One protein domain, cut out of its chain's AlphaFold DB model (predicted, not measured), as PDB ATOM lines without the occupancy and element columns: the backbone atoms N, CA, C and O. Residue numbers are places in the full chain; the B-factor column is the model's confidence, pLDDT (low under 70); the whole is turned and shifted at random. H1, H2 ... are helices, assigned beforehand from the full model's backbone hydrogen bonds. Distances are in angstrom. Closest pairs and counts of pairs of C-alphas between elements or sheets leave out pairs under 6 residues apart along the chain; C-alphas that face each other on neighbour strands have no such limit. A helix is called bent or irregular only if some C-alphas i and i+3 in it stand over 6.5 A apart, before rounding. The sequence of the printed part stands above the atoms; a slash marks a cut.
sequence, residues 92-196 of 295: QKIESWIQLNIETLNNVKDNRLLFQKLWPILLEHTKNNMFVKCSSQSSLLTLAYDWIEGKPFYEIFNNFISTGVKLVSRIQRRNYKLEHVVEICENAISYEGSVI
ATOM      1  N   GLN A  92     -10.065  20.517 245.852       96.31
ATOM      2  CA  GLN A  92      -9.989  20.397 244.392       96.31
ATOM      3  C   GLN A  92      -8.634  20.855 243.837       96.31
ATOM      4  O   GLN A  92      -8.124  20.257 242.894       96.31
ATOM      5  N   LYS A  93      -8.015  21.887 244.429       97.12
ATOM      6  CA  LYS A  93      -6.655  22.303 244.053       97.12
ATOM      7  C   LYS A  93      -5.620  21.236 244.387       97.12
ATOM      8  O   LYS A  93      -4.765  20.956 243.552       97.12
ATOM      9  N   ILE A  94      -5.719  20.636 245.576       98.06
ATOM     10  CA  ILE A  94      -4.856  19.519 245.983       98.06
ATOM     11  C   ILE A  94      -5.029  18.351 245.002       98.06
ATOM     12  O   ILE A  94      -4.037  17.813 244.518       98.06
ATOM     13  N   GLU A  95      -6.267  18.014 244.637       97.75
ATOM     14  CA  GLU A  95      -6.574  16.976 243.646       97.75
ATOM     15  C   GLU A  95      -5.944  17.247 242.283       97.75
ATOM     16  O   GLU A  95      -5.213  16.398 241.770       97.75
ATOM     17  N   SER A  96      -6.154  18.438 241.717       97.81
ATOM     18  CA  SER A  96      -5.545  18.808 240.437       97.81
ATOM     19  C   SER A  96      -4.017  18.797 240.505       97.81
ATOM     20  O   SER A  96      -3.357  18.345 239.572       97.81
ATOM     21  N   TRP A  97      -3.430  19.257 241.613       98.50
ATOM     22  CA  TRP A  97      -1.983  19.220 241.794       98.50
ATOM     23  C   TRP A  97      -1.452  17.781 241.836       98.50
ATOM     24  O   TRP A  97      -0.451  17.489 241.184       98.50
ATOM     25  N   ILE A  98      -2.132  16.870 242.538       98.38
ATOM     26  CA  ILE A  98      -1.750  15.453 242.602       98.38
ATOM     27  C   ILE A  98      -1.819  14.816 241.216       98.38
ATOM     28  O   ILE A  98      -0.845  14.193 240.806       98.38
ATOM     29  N   GLN A  99      -2.906  15.022 240.465       97.75
ATOM     30  CA  GLN A  99      -3.041  14.498 239.099       97.75
ATOM     31  C   GLN A  99      -1.867  14.907 238.201       97.75
ATOM     32  O   GLN A  99      -1.355  14.090 237.444       97.75
ATOM     33  N   LEU A 100      -1.401  16.153 238.326       97.88
ATOM     34  CA  LEU A 100      -0.286  16.679 237.535       97.88
ATOM     35  C   LEU A 100       1.094  16.189 238.001       97.88
ATOM     36  O   LEU A 100       2.044  16.233 237.223       97.88
ATOM     37  N   ASN A 101       1.237  15.763 239.260       97.94
ATOM     38  CA  ASN A 101       2.540  15.459 239.864       97.94
ATOM     39  C   ASN A 101       2.722  13.983 240.250       97.94
ATOM     40  O   ASN A 101       3.822  13.615 240.664       97.94
ATOM     41  N   ILE A 102       1.698  13.132 240.110       97.56
ATOM     42  CA  ILE A 102       1.698  11.763 240.646       97.56
ATOM     43  C   ILE A 102       2.880  10.924 240.151       97.56
ATOM     44  O   ILE A 102       3.567  10.306 240.962       97.56
ATOM     45  N   GLU A 103       3.195  10.968 238.854       96.44
ATOM     46  CA  GLU A 103       4.321  10.221 238.284       96.44
ATOM     47  C   GLU A 103       5.656  10.684 238.878       96.44
ATOM     48  O   GLU A 103       6.518   9.877 239.225       96.44
ATOM     49  N   THR A 104       5.817  11.999 239.054       96.44
ATOM     50  CA  THR A 104       7.022  12.573 239.665       96.44
ATOM     51  C   THR A 104       7.150  12.142 241.122       96.44
ATOM     52  O   THR A 104       8.249  11.806 241.555       96.44
ATOM     53  N   LEU A 105       6.050  12.136 241.879       97.44
ATOM     54  CA  LEU A 105       6.042  11.703 243.277       97.44
ATOM     55  C   LEU A 105       6.373  10.213 243.403       97.44
ATOM     56  O   LEU A 105       7.204   9.845 244.233       97.44
ATOM     57  N   ASN A 106       5.783   9.376 242.549       96.25
ATOM     58  CA  ASN A 106       5.988   7.930 242.570       96.25
ATOM     59  C   ASN A 106       7.434   7.538 242.215       96.25
ATOM     60  O   ASN A 106       8.002   6.620 242.801       96.25
ATOM     61  N   ASN A 107       8.075   8.278 241.307       95.44
ATOM     62  CA  ASN A 107       9.448   7.998 240.877       95.44
ATOM     63  C   ASN A 107      10.527   8.413 241.896       95.44
ATOM     64  O   ASN A 107      11.693   8.027 241.763       95.44
ATOM     65  N   VAL A 108      10.183   9.199 242.922       95.50
ATOM     66  CA  VAL A 108      11.144   9.665 243.928       95.50
ATOM     67  C   VAL A 108      11.286   8.645 245.048       95.50
ATOM     68  O   VAL A 108      10.407   8.519 245.892       95.50
ATOM     69  N   LYS A 109      12.440   7.974 245.120       91.06
ATOM     70  CA  LYS A 109      12.727   6.955 246.151       91.06
ATOM     71  C   LYS A 109      13.232   7.522 247.479       91.06
ATOM     72  O   LYS A 109      13.031   6.918 248.525       91.06
ATOM     73  N   ASP A 110      13.873   8.686 247.452       93.12
ATOM     74  CA  ASP A 110      14.397   9.330 248.658       93.12
ATOM     75  C   ASP A 110      13.302  10.118 249.398       93.12
ATOM     76  O   ASP A 110      12.561  10.892 248.792       93.12
ATOM     77  N   ASN A 111      13.181   9.931 250.715       90.44
ATOM     78  CA  ASN A 111      12.123  10.570 251.510       90.44
ATOM     79  C   ASN A 111      12.336  12.079 251.679       90.44
ATOM     80  O   ASN A 111      11.359  12.828 251.729       90.44
ATOM     81  N   ARG A 112      13.591  12.542 251.728       92.81
ATOM     82  CA  ARG A 112      13.901  13.975 251.816       92.81
ATOM     83  C   ARG A 112      13.500  14.677 250.519       92.81
ATOM     84  O   ARG A 112      12.824  15.702 250.558       92.81
ATOM     85  N   LEU A 113      13.830  14.084 249.374       95.88
ATOM     86  CA  LEU A 113      13.424  14.570 248.060       95.88
ATOM     87  C   LEU A 113      11.905  14.469 247.860       95.88
ATOM     88  O   LEU A 113      11.322  15.377 247.272       95.88
ATOM     89  N   LEU A 114      11.246  13.423 248.371       97.19
ATOM     90  CA  LEU A 114       9.784  13.317 248.325       97.19
ATOM     91  C   LEU A 114       9.141  14.483 249.084       97.19
ATOM     92  O   LEU A 114       8.271  15.162 248.541       97.19
ATOM     93  N   PHE A 115       9.621  14.778 250.295       97.25
ATOM     94  CA  PHE A 115       9.163  15.942 251.051       97.25
ATOM     95  C   PHE A 115       9.409  17.253 250.291       97.25
ATOM     96  O   PHE A 115       8.512  18.088 250.206       97.25
ATOM     97  N   GLN A 116      10.571  17.411 249.647       97.19
ATOM     98  CA  GLN A 116      10.845  18.566 248.785       97.19
ATOM     99  C   GLN A 116       9.835  18.708 247.638       97.19
ATOM    100  O   GLN A 116       9.460  19.827 247.294       97.19
ATOM    101  N   LYS A 117       9.411  17.596 247.025       97.94
ATOM    102  CA  LYS A 117       8.418  17.598 245.941       97.94
ATOM    103  C   LYS A 117       7.005  17.888 246.432       97.94
ATOM    104  O   LYS A 117       6.243  18.489 245.686       97.94
ATOM    105  N   LEU A 118       6.677  17.522 247.668       98.06
ATOM    106  CA  LEU A 118       5.417  17.877 248.331       98.06
ATOM    107  C   LEU A 118       5.431  19.315 248.876       98.06
ATOM    108  O   LEU A 118       4.383  19.921 249.062       98.06
ATOM    109  N   TRP A 119       6.603  19.910 249.094       97.81
ATOM    110  CA  TRP A 119       6.723  21.247 249.677       97.81
ATOM    111  C   TRP A 119       5.888  22.347 248.993       97.81
ATOM    112  O   TRP A 119       5.311  23.158 249.716       97.81
ATOM    113  N   PRO A 120       5.747  22.403 247.651       97.25
ATOM    114  CA  PRO A 120       4.897  23.398 246.998       97.25
ATOM    115  C   PRO A 120       3.436  23.356 247.456       97.25
ATOM    116  O   PRO A 120       2.858  24.418 247.678       97.25
ATOM    117  N   ILE A 121       2.854  22.164 247.658       97.50
ATOM    118  CA  ILE A 121       1.463  22.064 248.123       97.50
ATOM    119  C   ILE A 121       1.345  22.464 249.600       97.50
ATOM    120  O   ILE A 121       0.388  23.136 249.979       97.50
ATOM    121  N   LEU A 122       2.364  22.174 250.423       97.56
ATOM    122  CA  LEU A 122       2.424  22.697 251.793       97.56
ATOM    123  C   LEU A 122       2.499  24.231 251.797       97.56
ATOM    124  O   LEU A 122       1.743  24.876 252.521       97.56
ATOM    125  N   LEU A 123       3.362  24.827 250.970       96.00
ATOM    126  CA  LEU A 123       3.503  26.282 250.860       96.00
ATOM    127  C   LEU A 123       2.200  26.972 250.444       96.00
ATOM    128  O   LEU A 123       1.891  28.034 250.980       96.00
ATOM    129  N   GLU A 124       1.457  26.402 249.489       95.62
ATOM    130  CA  GLU A 124       0.208  26.997 248.994       95.62
ATOM    131  C   GLU A 124      -0.906  26.981 250.050       95.62
ATOM    132  O   GLU A 124      -1.663  27.948 250.156       95.62
ATOM    133  N   HIS A 125      -1.003  25.902 250.832       95.44
ATOM    134  CA  HIS A 125      -2.125  25.677 251.746       95.44
ATOM    135  C   HIS A 125      -1.845  26.052 253.208       95.44
ATOM    136  O   HIS A 125      -2.780  26.091 254.008       95.44
ATOM    137  N   THR A 126      -0.601  26.389 253.560       95.69
ATOM    138  CA  THR A 126      -0.259  26.886 254.901       95.69
ATOM    139  C   THR A 126      -0.712  28.339 255.070       95.69
ATOM    140  O   THR A 126      -0.310  29.236 254.327       95.69
ATOM    141  N   LYS A 127      -1.537  28.592 256.086       92.94
ATOM    142  CA  LYS A 127      -2.157  29.884 256.408       92.94
ATOM    143  C   LYS A 127      -1.511  30.575 257.612       92.94
ATOM    144  O   LYS A 127      -1.788  31.761 257.827       92.94
ATOM    145  N   ASN A 128      -0.657  29.889 258.381       95.38
ATOM    146  CA  ASN A 128       0.025  30.486 259.531       95.38
ATOM    147  C   ASN A 128       0.724  31.814 259.169       95.38
ATOM    148  O   ASN A 128       1.492  31.924 258.210       95.38
ATOM    149  N   ASN A 129       0.483  32.845 259.981       92.88
ATOM    150  CA  ASN A 129       0.935  34.203 259.688       92.88
ATOM    151  C   ASN A 129       2.458  34.367 259.694       92.88
ATOM    152  O   ASN A 129       2.964  35.179 258.917       92.88
ATOM    153  N   MET A 130       3.174  33.671 260.582       95.19
ATOM    154  CA  MET A 130       4.635  33.750 260.656       95.19
ATOM    155  C   MET A 130       5.270  33.041 259.464       95.19
ATOM    156  O   MET A 130       6.231  33.546 258.893       95.19
ATOM    157  N   PHE A 131       4.666  31.940 259.022       96.44
ATOM    158  CA  PHE A 131       5.076  31.218 257.826       96.44
ATOM    159  C   PHE A 131       4.865  32.046 256.548       96.44
ATOM    160  O   PHE A 131       5.816  32.333 255.820       96.44
ATOM    161  N   VAL A 132       3.637  32.519 256.305       94.94
ATOM    162  CA  VAL A 132       3.258  33.241 255.072       94.94
ATOM    163  C   VAL A 132       4.033  34.551 254.893       94.94
ATOM    164  O   VAL A 132       4.317  34.970 253.773       94.94
ATOM    165  N   LYS A 133       4.392  35.220 255.992       94.81
ATOM    166  CA  LYS A 133       5.132  36.493 255.968       94.81
ATOM    167  C   LYS A 133       6.646  36.315 255.853       94.81
ATOM    168  O   LYS A 133       7.379  37.301 255.946       94.81
ATOM    169  N   CYS A 134       7.146  35.096 255.683       96.12
ATOM    170  CA  CYS A 134       8.574  34.875 255.544       96.12
ATOM    171  C   CYS A 134       9.119  35.449 254.233       96.12
ATOM    172  O   CYS A 134       8.557  35.250 253.161       96.12
ATOM    173  N   SER A 135      10.273  36.117 254.306       95.31
ATOM    174  CA  SER A 135      10.955  36.649 253.123       95.31
ATOM    175  C   SER A 135      11.586  35.584 252.218       95.31
ATOM    176  O   SER A 135      12.090  35.938 251.158       95.31
ATOM    177  N   SER A 136      11.660  34.317 252.643       95.00
ATOM    178  CA  SER A 136      12.328  33.244 251.895       95.00
ATOM    179  C   SER A 136      11.646  31.894 252.118       95.00
ATOM    180  O   SER A 136      11.689  31.332 253.212       95.00
ATOM    181  N   GLN A 137      11.066  31.347 251.048       91.75
ATOM    182  CA  GLN A 137      10.445  30.018 251.053       91.75
ATOM    183  C   GLN A 137      11.475  28.887 251.160       91.75
ATOM    184  O   GLN A 137      11.213  27.880 251.812       91.75
ATOM    185  N   SER A 138      12.663  29.052 250.569       94.62
ATOM    186  CA  SER A 138      13.748  28.068 250.681       94.62
ATOM    187  C   SER A 138      14.247  27.933 252.118       94.62
ATOM    188  O   SER A 138      14.505  26.825 252.573       94.62
ATOM    189  N   SER A 139      14.303  29.036 252.867       96.44
ATOM    190  CA  SER A 139      14.671  28.983 254.285       96.44
ATOM    191  C   SER A 139      13.610  28.288 255.139       96.44
ATOM    192  O   SER A 139      13.962  27.623 256.108       96.44
ATOM    193  N   LEU A 140      12.322  28.409 254.786       97.56
ATOM    194  CA  LEU A 140      11.255  27.655 255.453       97.56
ATOM    195  C   LEU A 140      11.381  26.150 255.199       97.56
ATOM    196  O   LEU A 140      11.152  25.371 256.117       97.56
ATOM    197  N   LEU A 141      11.787  25.743 253.991       97.38
ATOM    198  CA  LEU A 141      12.066  24.336 253.701       97.38
ATOM    199  C   LEU A 141      13.229  23.811 254.556       97.38
ATOM    200  O   LEU A 141      13.127  22.730 255.128       97.38
ATOM    201  N   THR A 142      14.313  24.582 254.692       96.69
ATOM    202  CA  THR A 142      15.430  24.219 255.579       96.69
ATOM    203  C   THR A 142      14.980  24.094 257.035       96.69
ATOM    204  O   THR A 142      15.304  23.107 257.687       96.69
ATOM    205  N   LEU A 143      14.173  25.042 257.523       97.88
ATOM    206  CA  LEU A 143      13.582  24.983 258.861       97.88
ATOM    207  C   LEU A 143      12.712  23.728 259.040       97.88
ATOM    208  O   LEU A 143      12.781  23.077 260.079       97.88
ATOM    209  N   ALA A 144      11.927  23.357 258.026       97.88
ATOM    210  CA  ALA A 144      11.111  22.149 258.060       97.88
ATOM    211  C   ALA A 144      11.950  20.864 258.090       97.88
ATOM    212  O   ALA A 144      11.588  19.930 258.804       97.88
ATOM    213  N   TYR A 145      13.088  20.818 257.391       97.25
ATOM    214  CA  TYR A 145      14.029  19.704 257.532       97.25
ATOM    215  C   TYR A 145      14.596  19.611 258.944       97.25
ATOM    216  O   TYR A 145      14.571  18.531 259.528       97.25
ATOM    217  N   ASP A 146      15.034  20.731 259.516       97.19
ATOM    218  CA  ASP A 146      15.548  20.769 260.885       97.19
ATOM    219  C   ASP A 146      14.490  20.293 261.902       97.19
ATOM    220  O   ASP A 146      14.799  19.553 262.841       97.19
ATOM    221  N   TRP A 147      13.225  20.669 261.684       97.31
ATOM    222  CA  TRP A 147      12.087  20.192 262.468       97.31
ATOM    223  C   TRP A 147      11.873  18.682 262.332       97.31
ATOM    224  O   TRP A 147      11.766  17.996 263.345       97.31
ATOM    225  N   ILE A 148      11.845  18.149 261.108       95.12
ATOM    226  CA  ILE A 148      11.650  16.716 260.835       95.12
ATOM    227  C   ILE A 148      12.806  15.878 261.394       95.12
ATOM    228  O   ILE A 148      12.581  14.800 261.932       95.12
ATOM    229  N   GLU A 149      14.042  16.378 261.337       93.00
ATOM    230  CA  GLU A 149      15.218  15.771 261.980       93.00
ATOM    231  C   GLU A 149      15.140  15.843 263.525       93.00
ATOM    232  O   GLU A 149      15.908  15.203 264.255       93.00
ATOM    233  N   GLY A 150      14.171  16.594 264.050       93.00
ATOM    234  CA  GLY A 150      13.871  16.768 265.463       93.00
ATOM    235  C   GLY A 150      14.905  17.596 266.206       93.00
ATOM    236  O   GLY A 150      15.160  17.345 267.388       93.00
ATOM    237  N   LYS A 151      15.559  18.537 265.528       95.00
ATOM    238  CA  LYS A 151      16.500  19.444 266.184       95.00
ATOM    239  C   LYS A 151      15.793  20.251 267.285       95.00
ATOM    240  O   LYS A 151      14.593  20.547 267.179       95.00
ATOM    241  N   PRO A 152      16.503  20.594 268.371       94.38
ATOM    242  CA  PRO A 152      15.947  21.441 269.414       94.38
ATOM    243  C   PRO A 152      15.690  22.850 268.868       94.38
ATOM    244  O   PRO A 152      16.433  23.348 268.025       94.38
ATOM    245  N   PHE A 153      14.656  23.527 269.373       96.62
ATOM    246  CA  PHE A 153      14.204  24.809 268.817       96.62
ATOM    247  C   PHE A 153      15.291  25.887 268.741       96.62
ATOM    248  O   PHE A 153      15.283  26.677 267.804       96.62
ATOM    249  N   TYR A 154      16.229  25.924 269.695       96.69
ATOM    250  CA  TYR A 154      17.322  26.899 269.668       96.69
ATOM    251  C   TYR A 154      18.246  26.695 268.457       96.69
ATOM    252  O   TYR A 154      18.710  27.672 267.873       96.69
ATOM    253  N   GLU A 155      18.491  25.446 268.050       97.69
ATOM    254  CA  GLU A 155      19.326  25.118 266.893       97.69
ATOM    255  C   GLU A 155      18.594  25.476 265.601       97.69
ATOM    256  O   GLU A 155      19.151  26.183 264.763       97.69
ATOM    257  N   ILE A 156      17.313  25.094 265.496       98.12
ATOM    258  CA  ILE A 156      16.441  25.482 264.376       98.12
ATOM    259  C   ILE A 156      16.427  27.008 264.224       98.12
ATOM    260  O   ILE A 156      16.592  27.537 263.128       98.12
ATOM    261  N   PHE A 157      16.249  27.730 265.333       98.38
ATOM    262  CA  PHE A 157      16.224  29.187 265.339       98.38
ATOM    263  C   PHE A 157      17.540  29.783 264.839       98.38
ATOM    264  O   PHE A 157      17.502  30.635 263.953       98.38
ATOM    265  N   ASN A 158      18.679  29.315 265.356       97.88
ATOM    266  CA  ASN A 158      20.000  29.800 264.959       97.88
ATOM    267  C   ASN A 158      20.271  29.568 263.465       97.88
ATOM    268  O   ASN A 158      20.658  30.509 262.771       97.88
ATOM    269  N   ASN A 159      19.988  28.361 262.965       97.38
ATOM    270  CA  ASN A 159      20.126  28.015 261.547       97.38
ATOM    271  C   ASN A 159      19.197  28.859 260.666       97.38
ATOM    272  O   ASN A 159      19.562  29.270 259.565       97.38
ATOM    273  N   PHE A 160      17.981  29.134 261.144       97.00
ATOM    274  CA  PHE A 160      17.010  29.918 260.400       97.00
ATOM    275  C   PHE A 160      17.436  31.380 260.297       97.00
ATOM    276  O   PHE A 160      17.462  31.922 259.199       97.00
ATOM    277  N   ILE A 161      17.830  32.033 261.397       96.06
ATOM    278  CA  ILE A 161      18.225  33.451 261.352       96.06
ATOM    279  C   ILE A 161      19.557  33.684 260.631       96.06
ATOM    280  O   ILE A 161      19.745  34.769 260.070       96.06
ATOM    281  N   SER A 162      20.459  32.695 260.596       95.31
ATOM    282  CA  SER A 162      21.749  32.815 259.905       95.31
ATOM    283  C   SER A 162      21.606  32.958 258.389       95.31
ATOM    284  O   SER A 162      22.514  33.470 257.741       95.31
ATOM    285  N   THR A 163      20.460  32.586 257.809       93.50
ATOM    286  CA  THR A 163      20.174  32.818 256.381       93.50
ATOM    287  C   THR A 163      19.810  34.275 256.065       93.50
ATOM    288  O   THR A 163      19.636  34.638 254.901       93.50
ATOM    289  N   GLY A 164      19.652  35.131 257.083       93.62
ATOM    290  CA  GLY A 164      19.237  36.525 256.918       93.62
ATOM    291  C   GLY A 164      17.734  36.713 256.665       93.62
ATOM    292  O   GLY A 164      17.310  37.826 256.327       93.62
ATOM    293  N   VAL A 165      16.921  35.664 256.847       95.81
ATOM    294  CA  VAL A 165      15.453  35.727 256.750       95.81
ATOM    295  C   VAL A 165      14.858  36.808 257.632       95.81
ATOM    296  O   VAL A 165      15.299  37.065 258.754       95.81
ATOM    297  N   LYS A 166      13.796  37.431 257.127       96.25
ATOM    298  CA  LYS A 166      13.026  38.431 257.857       96.25
ATOM    299  C   LYS A 166      11.542  38.118 257.773       96.25
ATOM    300  O   LYS A 166      11.062  37.561 256.786       96.25
ATOM    301  N   LEU A 167      10.824  38.550 258.796       95.00
ATOM    302  CA  LEU A 167       9.374  38.609 258.800       95.00
ATOM    303  C   LEU A 167       8.946  39.892 258.080       95.00
ATOM    304  O   LEU A 167       9.301  40.996 258.508       95.00
ATOM    305  N   VAL A 168       8.213  39.753 256.980       93.62
ATOM    306  CA  VAL A 168       7.816  40.851 256.095       93.62
ATOM    307  C   VAL A 168       6.324  41.115 256.237       93.62
ATOM    308  O   VAL A 168       5.470  40.278 255.962       93.62
ATOM    309  N   SER A 169       6.001  42.330 256.657       88.81
ATOM    310  CA  SER A 169       4.652  42.882 256.592       88.81
ATOM    311  C   SER A 169       4.613  44.008 255.560       88.81
ATOM    312  O   SER A 169       5.652  44.440 255.070       88.81
ATOM    313  N   ARG A 170       3.421  44.544 255.271       82.81
ATOM    314  CA  ARG A 170       3.271  45.677 254.341       82.81
ATOM    315  C   ARG A 170       4.074  46.920 254.740       82.81
ATOM    316  O   ARG A 170       4.399  47.715 253.874       82.81
ATOM    317  N   ILE A 171       4.332  47.101 256.035       86.19
ATOM    318  CA  ILE A 171       4.880  48.349 256.590       86.19
ATOM    319  C   ILE A 171       6.280  48.127 257.174       86.19
ATOM    320  O   ILE A 171       7.071  49.056 257.266       86.19
ATOM    321  N   GLN A 172       6.597  46.906 257.608       89.38
ATOM    322  CA  GLN A 172       7.801  46.638 258.391       89.38
ATOM    323  C   GLN A 172       8.445  45.305 258.037       89.38
ATOM    324  O   GLN A 172       7.754  44.316 257.774       89.38
ATOM    325  N   ARG A 173       9.775  45.288 258.143       94.31
ATOM    326  CA  ARG A 173      10.630  44.108 258.051       94.31
ATOM    327  C   ARG A 173      11.302  43.900 259.405       94.31
ATOM    328  O   ARG A 173      12.002  44.788 259.882       94.31
ATOM    329  N   ARG A 174      11.054  42.759 260.045       94.44
ATOM    330  CA  ARG A 174      11.527  42.466 261.407       94.44
ATOM    331  C   ARG A 174      12.341  41.176 261.438       94.44
ATOM    332  O   ARG A 174      12.192  40.321 260.566       94.44
ATOM    333  N   ASN A 175      13.192  41.037 262.449       95.56
ATOM    334  CA  ASN A 175      13.867  39.772 262.725       95.56
ATOM    335  C   ASN A 175      12.874  38.761 263.304       95.56
ATOM    336  O   ASN A 175      11.943  39.134 264.023       95.56
ATOM    337  N   TYR A 176      13.103  37.485 263.010       96.69
ATOM    338  CA  TYR A 176      12.448  36.411 263.741       96.69
ATOM    339  C   TYR A 176      12.981  36.331 265.171       96.69
ATOM    340  O   TYR A 176      14.102  36.746 265.464       96.69
ATOM    341  N   LYS A 177      12.150  35.783 266.052       97.56
ATOM    342  CA  LYS A 177      12.476  35.432 267.432       97.56
ATOM    343  C   LYS A 177      12.240  33.934 267.607       97.56
ATOM    344  O   LYS A 177      11.531  33.341 266.792       97.56
ATOM    345  N   LEU A 178      12.770  33.360 268.684       97.69
ATOM    346  CA  LEU A 178      12.572  31.947 269.008       97.69
ATOM    347  C   LEU A 178      11.080  31.578 269.064       97.69
ATOM    348  O   LEU A 178      10.683  30.601 268.441       97.69
ATOM    349  N   GLU A 179      10.248  32.409 269.704       97.88
ATOM    350  CA  GLU A 179       8.788  32.214 269.799       97.88
ATOM    351  C   GLU A 179       8.109  32.062 268.426       97.88
ATOM    352  O   GLU A 179       7.251  31.205 268.251       97.88
ATOM    353  N   HIS A 180       8.551  32.816 267.413       97.62
ATOM    354  CA  HIS A 180       8.016  32.694 266.056       97.62
ATOM    355  C   HIS A 180       8.455  31.392 265.371       97.62
ATOM    356  O   HIS A 180       7.707  30.844 264.569       97.62
ATOM    357  N   VAL A 181       9.670  30.904 265.645       97.88
ATOM    358  CA  VAL A 181      10.146  29.621 265.100       97.88
ATOM    359  C   VAL A 181       9.398  28.456 265.739       97.88
ATOM    360  O   VAL A 181       9.009  27.540 265.019       97.88
ATOM    361  N   VAL A 182       9.137  28.520 267.048       97.88
ATOM    362  CA  VAL A 182       8.261  27.560 267.740       97.88
ATOM    363  C   VAL A 182       6.868  27.577 267.109       97.88
ATOM    364  O   VAL A 182       6.383  26.530 266.696       97.88
ATOM    365  N   GLU A 183       6.274  28.761 266.921       97.81
ATOM    366  CA  GLU A 183       4.957  28.904 266.284       97.81
ATOM    367  C   GLU A 183       4.920  28.305 264.867       97.81
ATOM    368  O   GLU A 183       3.970  27.602 264.523       97.81
ATOM    369  N   ILE A 184       5.952  28.543 264.048       98.12
ATOM    370  CA  ILE A 184       6.057  27.960 262.703       98.12
ATOM    371  C   ILE A 184       6.146  26.433 262.778       98.12
ATOM    372  O   ILE A 184       5.451  25.744 262.035       98.12
ATOM    373  N   CYS A 185       6.989  25.895 263.653       98.19
ATOM    374  CA  CYS A 185       7.173  24.454 263.769       98.19
ATOM    375  C   CYS A 185       5.894  23.746 264.233       98.19
ATOM    376  O   CYS A 185       5.487  22.768 263.616       98.19
ATOM    377  N   GLU A 186       5.253  24.244 265.290       96.88
ATOM    378  CA  GLU A 186       4.111  23.564 265.909       96.88
ATOM    379  C   GLU A 186       2.802  23.803 265.153       96.88
ATOM    380  O   GLU A 186       2.052  22.862 264.895       96.88
ATOM    381  N   ASN A 187       2.534  25.038 264.725       97.62
ATOM    382  CA  ASN A 187       1.253  25.358 264.096       97.62
ATOM    383  C   ASN A 187       1.306  25.223 262.572       97.62
ATOM    384  O   ASN A 187       0.405  24.641 261.976       97.62
ATOM    385  N   ALA A 188       2.353  25.743 261.927       97.75
ATOM    386  CA  ALA A 188       2.420  25.745 260.466       97.75
ATOM    387  C   ALA A 188       2.875  24.385 259.914       97.75
ATOM    388  O   ALA A 188       2.244  23.816 259.032       97.75
ATOM    389  N   ILE A 189       3.977  23.846 260.435       97.88
ATOM    390  CA  ILE A 189       4.562  22.612 259.907       97.88
ATOM    391  C   ILE A 189       3.870  21.396 260.518       97.88
ATOM    392  O   ILE A 189       3.326  20.584 259.780       97.88
ATOM    393  N   SER A 190       3.852  21.277 261.845       97.62
ATOM    394  CA  SER A 190       3.272  20.116 262.522       97.62
ATOM    395  C   SER A 190       1.762  20.034 262.322       97.62
ATOM    396  O   SER A 190       1.291  19.068 261.722       97.62
ATOM    397  N   TYR A 191       0.995  21.035 262.757       97.50
ATOM    398  CA  TYR A 191      -0.460  20.986 262.642       97.50
ATOM    399  C   TYR A 191      -0.941  21.124 261.190       97.50
ATOM    400  O   TYR A 191      -1.425  20.146 260.621       97.50
ATOM    401  N   GLU A 192      -0.779  22.294 260.560       97.69
ATOM    402  CA  GLU A 192      -1.307  22.523 259.204       97.69
ATOM    403  C   GLU A 192      -0.652  21.588 258.171       97.69
ATOM    404  O   GLU A 192      -1.351  20.956 257.379       97.69
ATOM    405  N   GLY A 193       0.673  21.414 258.217       97.94
ATOM    406  CA  GLY A 193       1.389  20.513 257.310       97.94
ATOM    407  C   GLY A 193       0.966  19.044 257.429       97.94
ATOM    408  O   GLY A 193       0.843  18.371 256.403       97.94
ATOM    409  N   SER A 194       0.675  18.535 258.635       97.50
ATOM    410  CA  SER A 194       0.169  17.159 258.781       97.50
ATOM    411  C   SER A 194      -1.255  16.986 258.250       97.50
ATOM    412  O   SER A 194      -1.563  15.927 257.699       97.50
ATOM    413  N   VAL A 195      -2.105  18.015 258.352       97.62
ATOM    414  CA  VAL A 195      -3.446  18.025 257.744       97.62
ATOM    415  C   VAL A 195      -3.340  18.019 256.217       97.62
ATOM    416  O   VAL A 195      -3.985  17.201 255.565       97.62
ATOM    417  N   ILE A 196      -2.464  18.853 255.644       98.50
ATOM    418  CA  ILE A 196      -2.218  18.903 254.192       98.50
ATOM    419  C   ILE A 196      -1.736  17.541 253.678       98.50
ATOM    420  O   ILE A 196      -2.280  17.024 252.704       98.50
TER     421      ILE A 196
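Overview. This is residues 92 to 196 of the 295 residues of an uncharacterized protein of Leptospira mayottensis (UniProt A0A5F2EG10). Two helical hairpins, H1 with H2 and H4 with H5, are joined by one long helix, H6, which crosses the H4 and H5 hairpin and reaches H2 with its last residues. H1 lies at one end beside H2 alone, little H3 packs on H6, and at the other end a narrow loop, residues 163 to 177, reaches away from the helices. The printed part has 105 residues with six named helices, H1 to H6 in order, and no named strand: all helix. It is compact, with a radius of gyration of the C-alphas of 14.3 A and spans of 40 by 30 by 22 A.

Along the chain. H1, residues 92 to 107, begins at C-alpha 92 (-9.989, 20.397, 244.392) and measures 23.3 A. It has a kink of 60 degrees near residue 101 and is irregular, with C-alphas 100 and 103 8.0 A apart. H2, residues 111 to 125, measures 20.8 A and is only just irregular, with C-alphas 117 and 120 6.9 A apart. H3 is residues 129 to 132, H4 residues 137 to 148 and H5 residues 153 to 162. H6, residues 178 to 196, measures 24.7 A and ends at C-alpha 196 (-2.218, 18.903, 254.192).

Arrangement. H1 and H2 form a hairpin at 13 degrees, a shallow tilt; their closest C-alphas, Leu 105 and Leu 114, are 6.5 A apart. H4 and H5 form another at 22 degrees, closest at the C-alphas of Asp 146 and Ile 156, 5.9 A. H6 is the hub, touching H2, H3, H4 and H5. It is about perpendicular to H5, at 79 degrees, and its residues 193 to 196 touch H2, the closest C-alphas being those of Leu 122 and Gly 193, 6.0 A apart. H1 is apart from H6. Every O i to N i+4 pair is within hydrogen-bond range in H4 and H5, against 10 of 12 in H1, 9 of 11 in H2 and 11 of 15 in H6; H3 is too short for such a pair.

Size, cuts and confidence. The farthest C-alphas, Asn 107 and Ile 171, are 43.5 A apart. The printed part has no cut. The link from H5 to H6 is long; in it, residues 167 to 168 pair antiparallel with 173 to 174. No printed residue is under 70 in pLDDT.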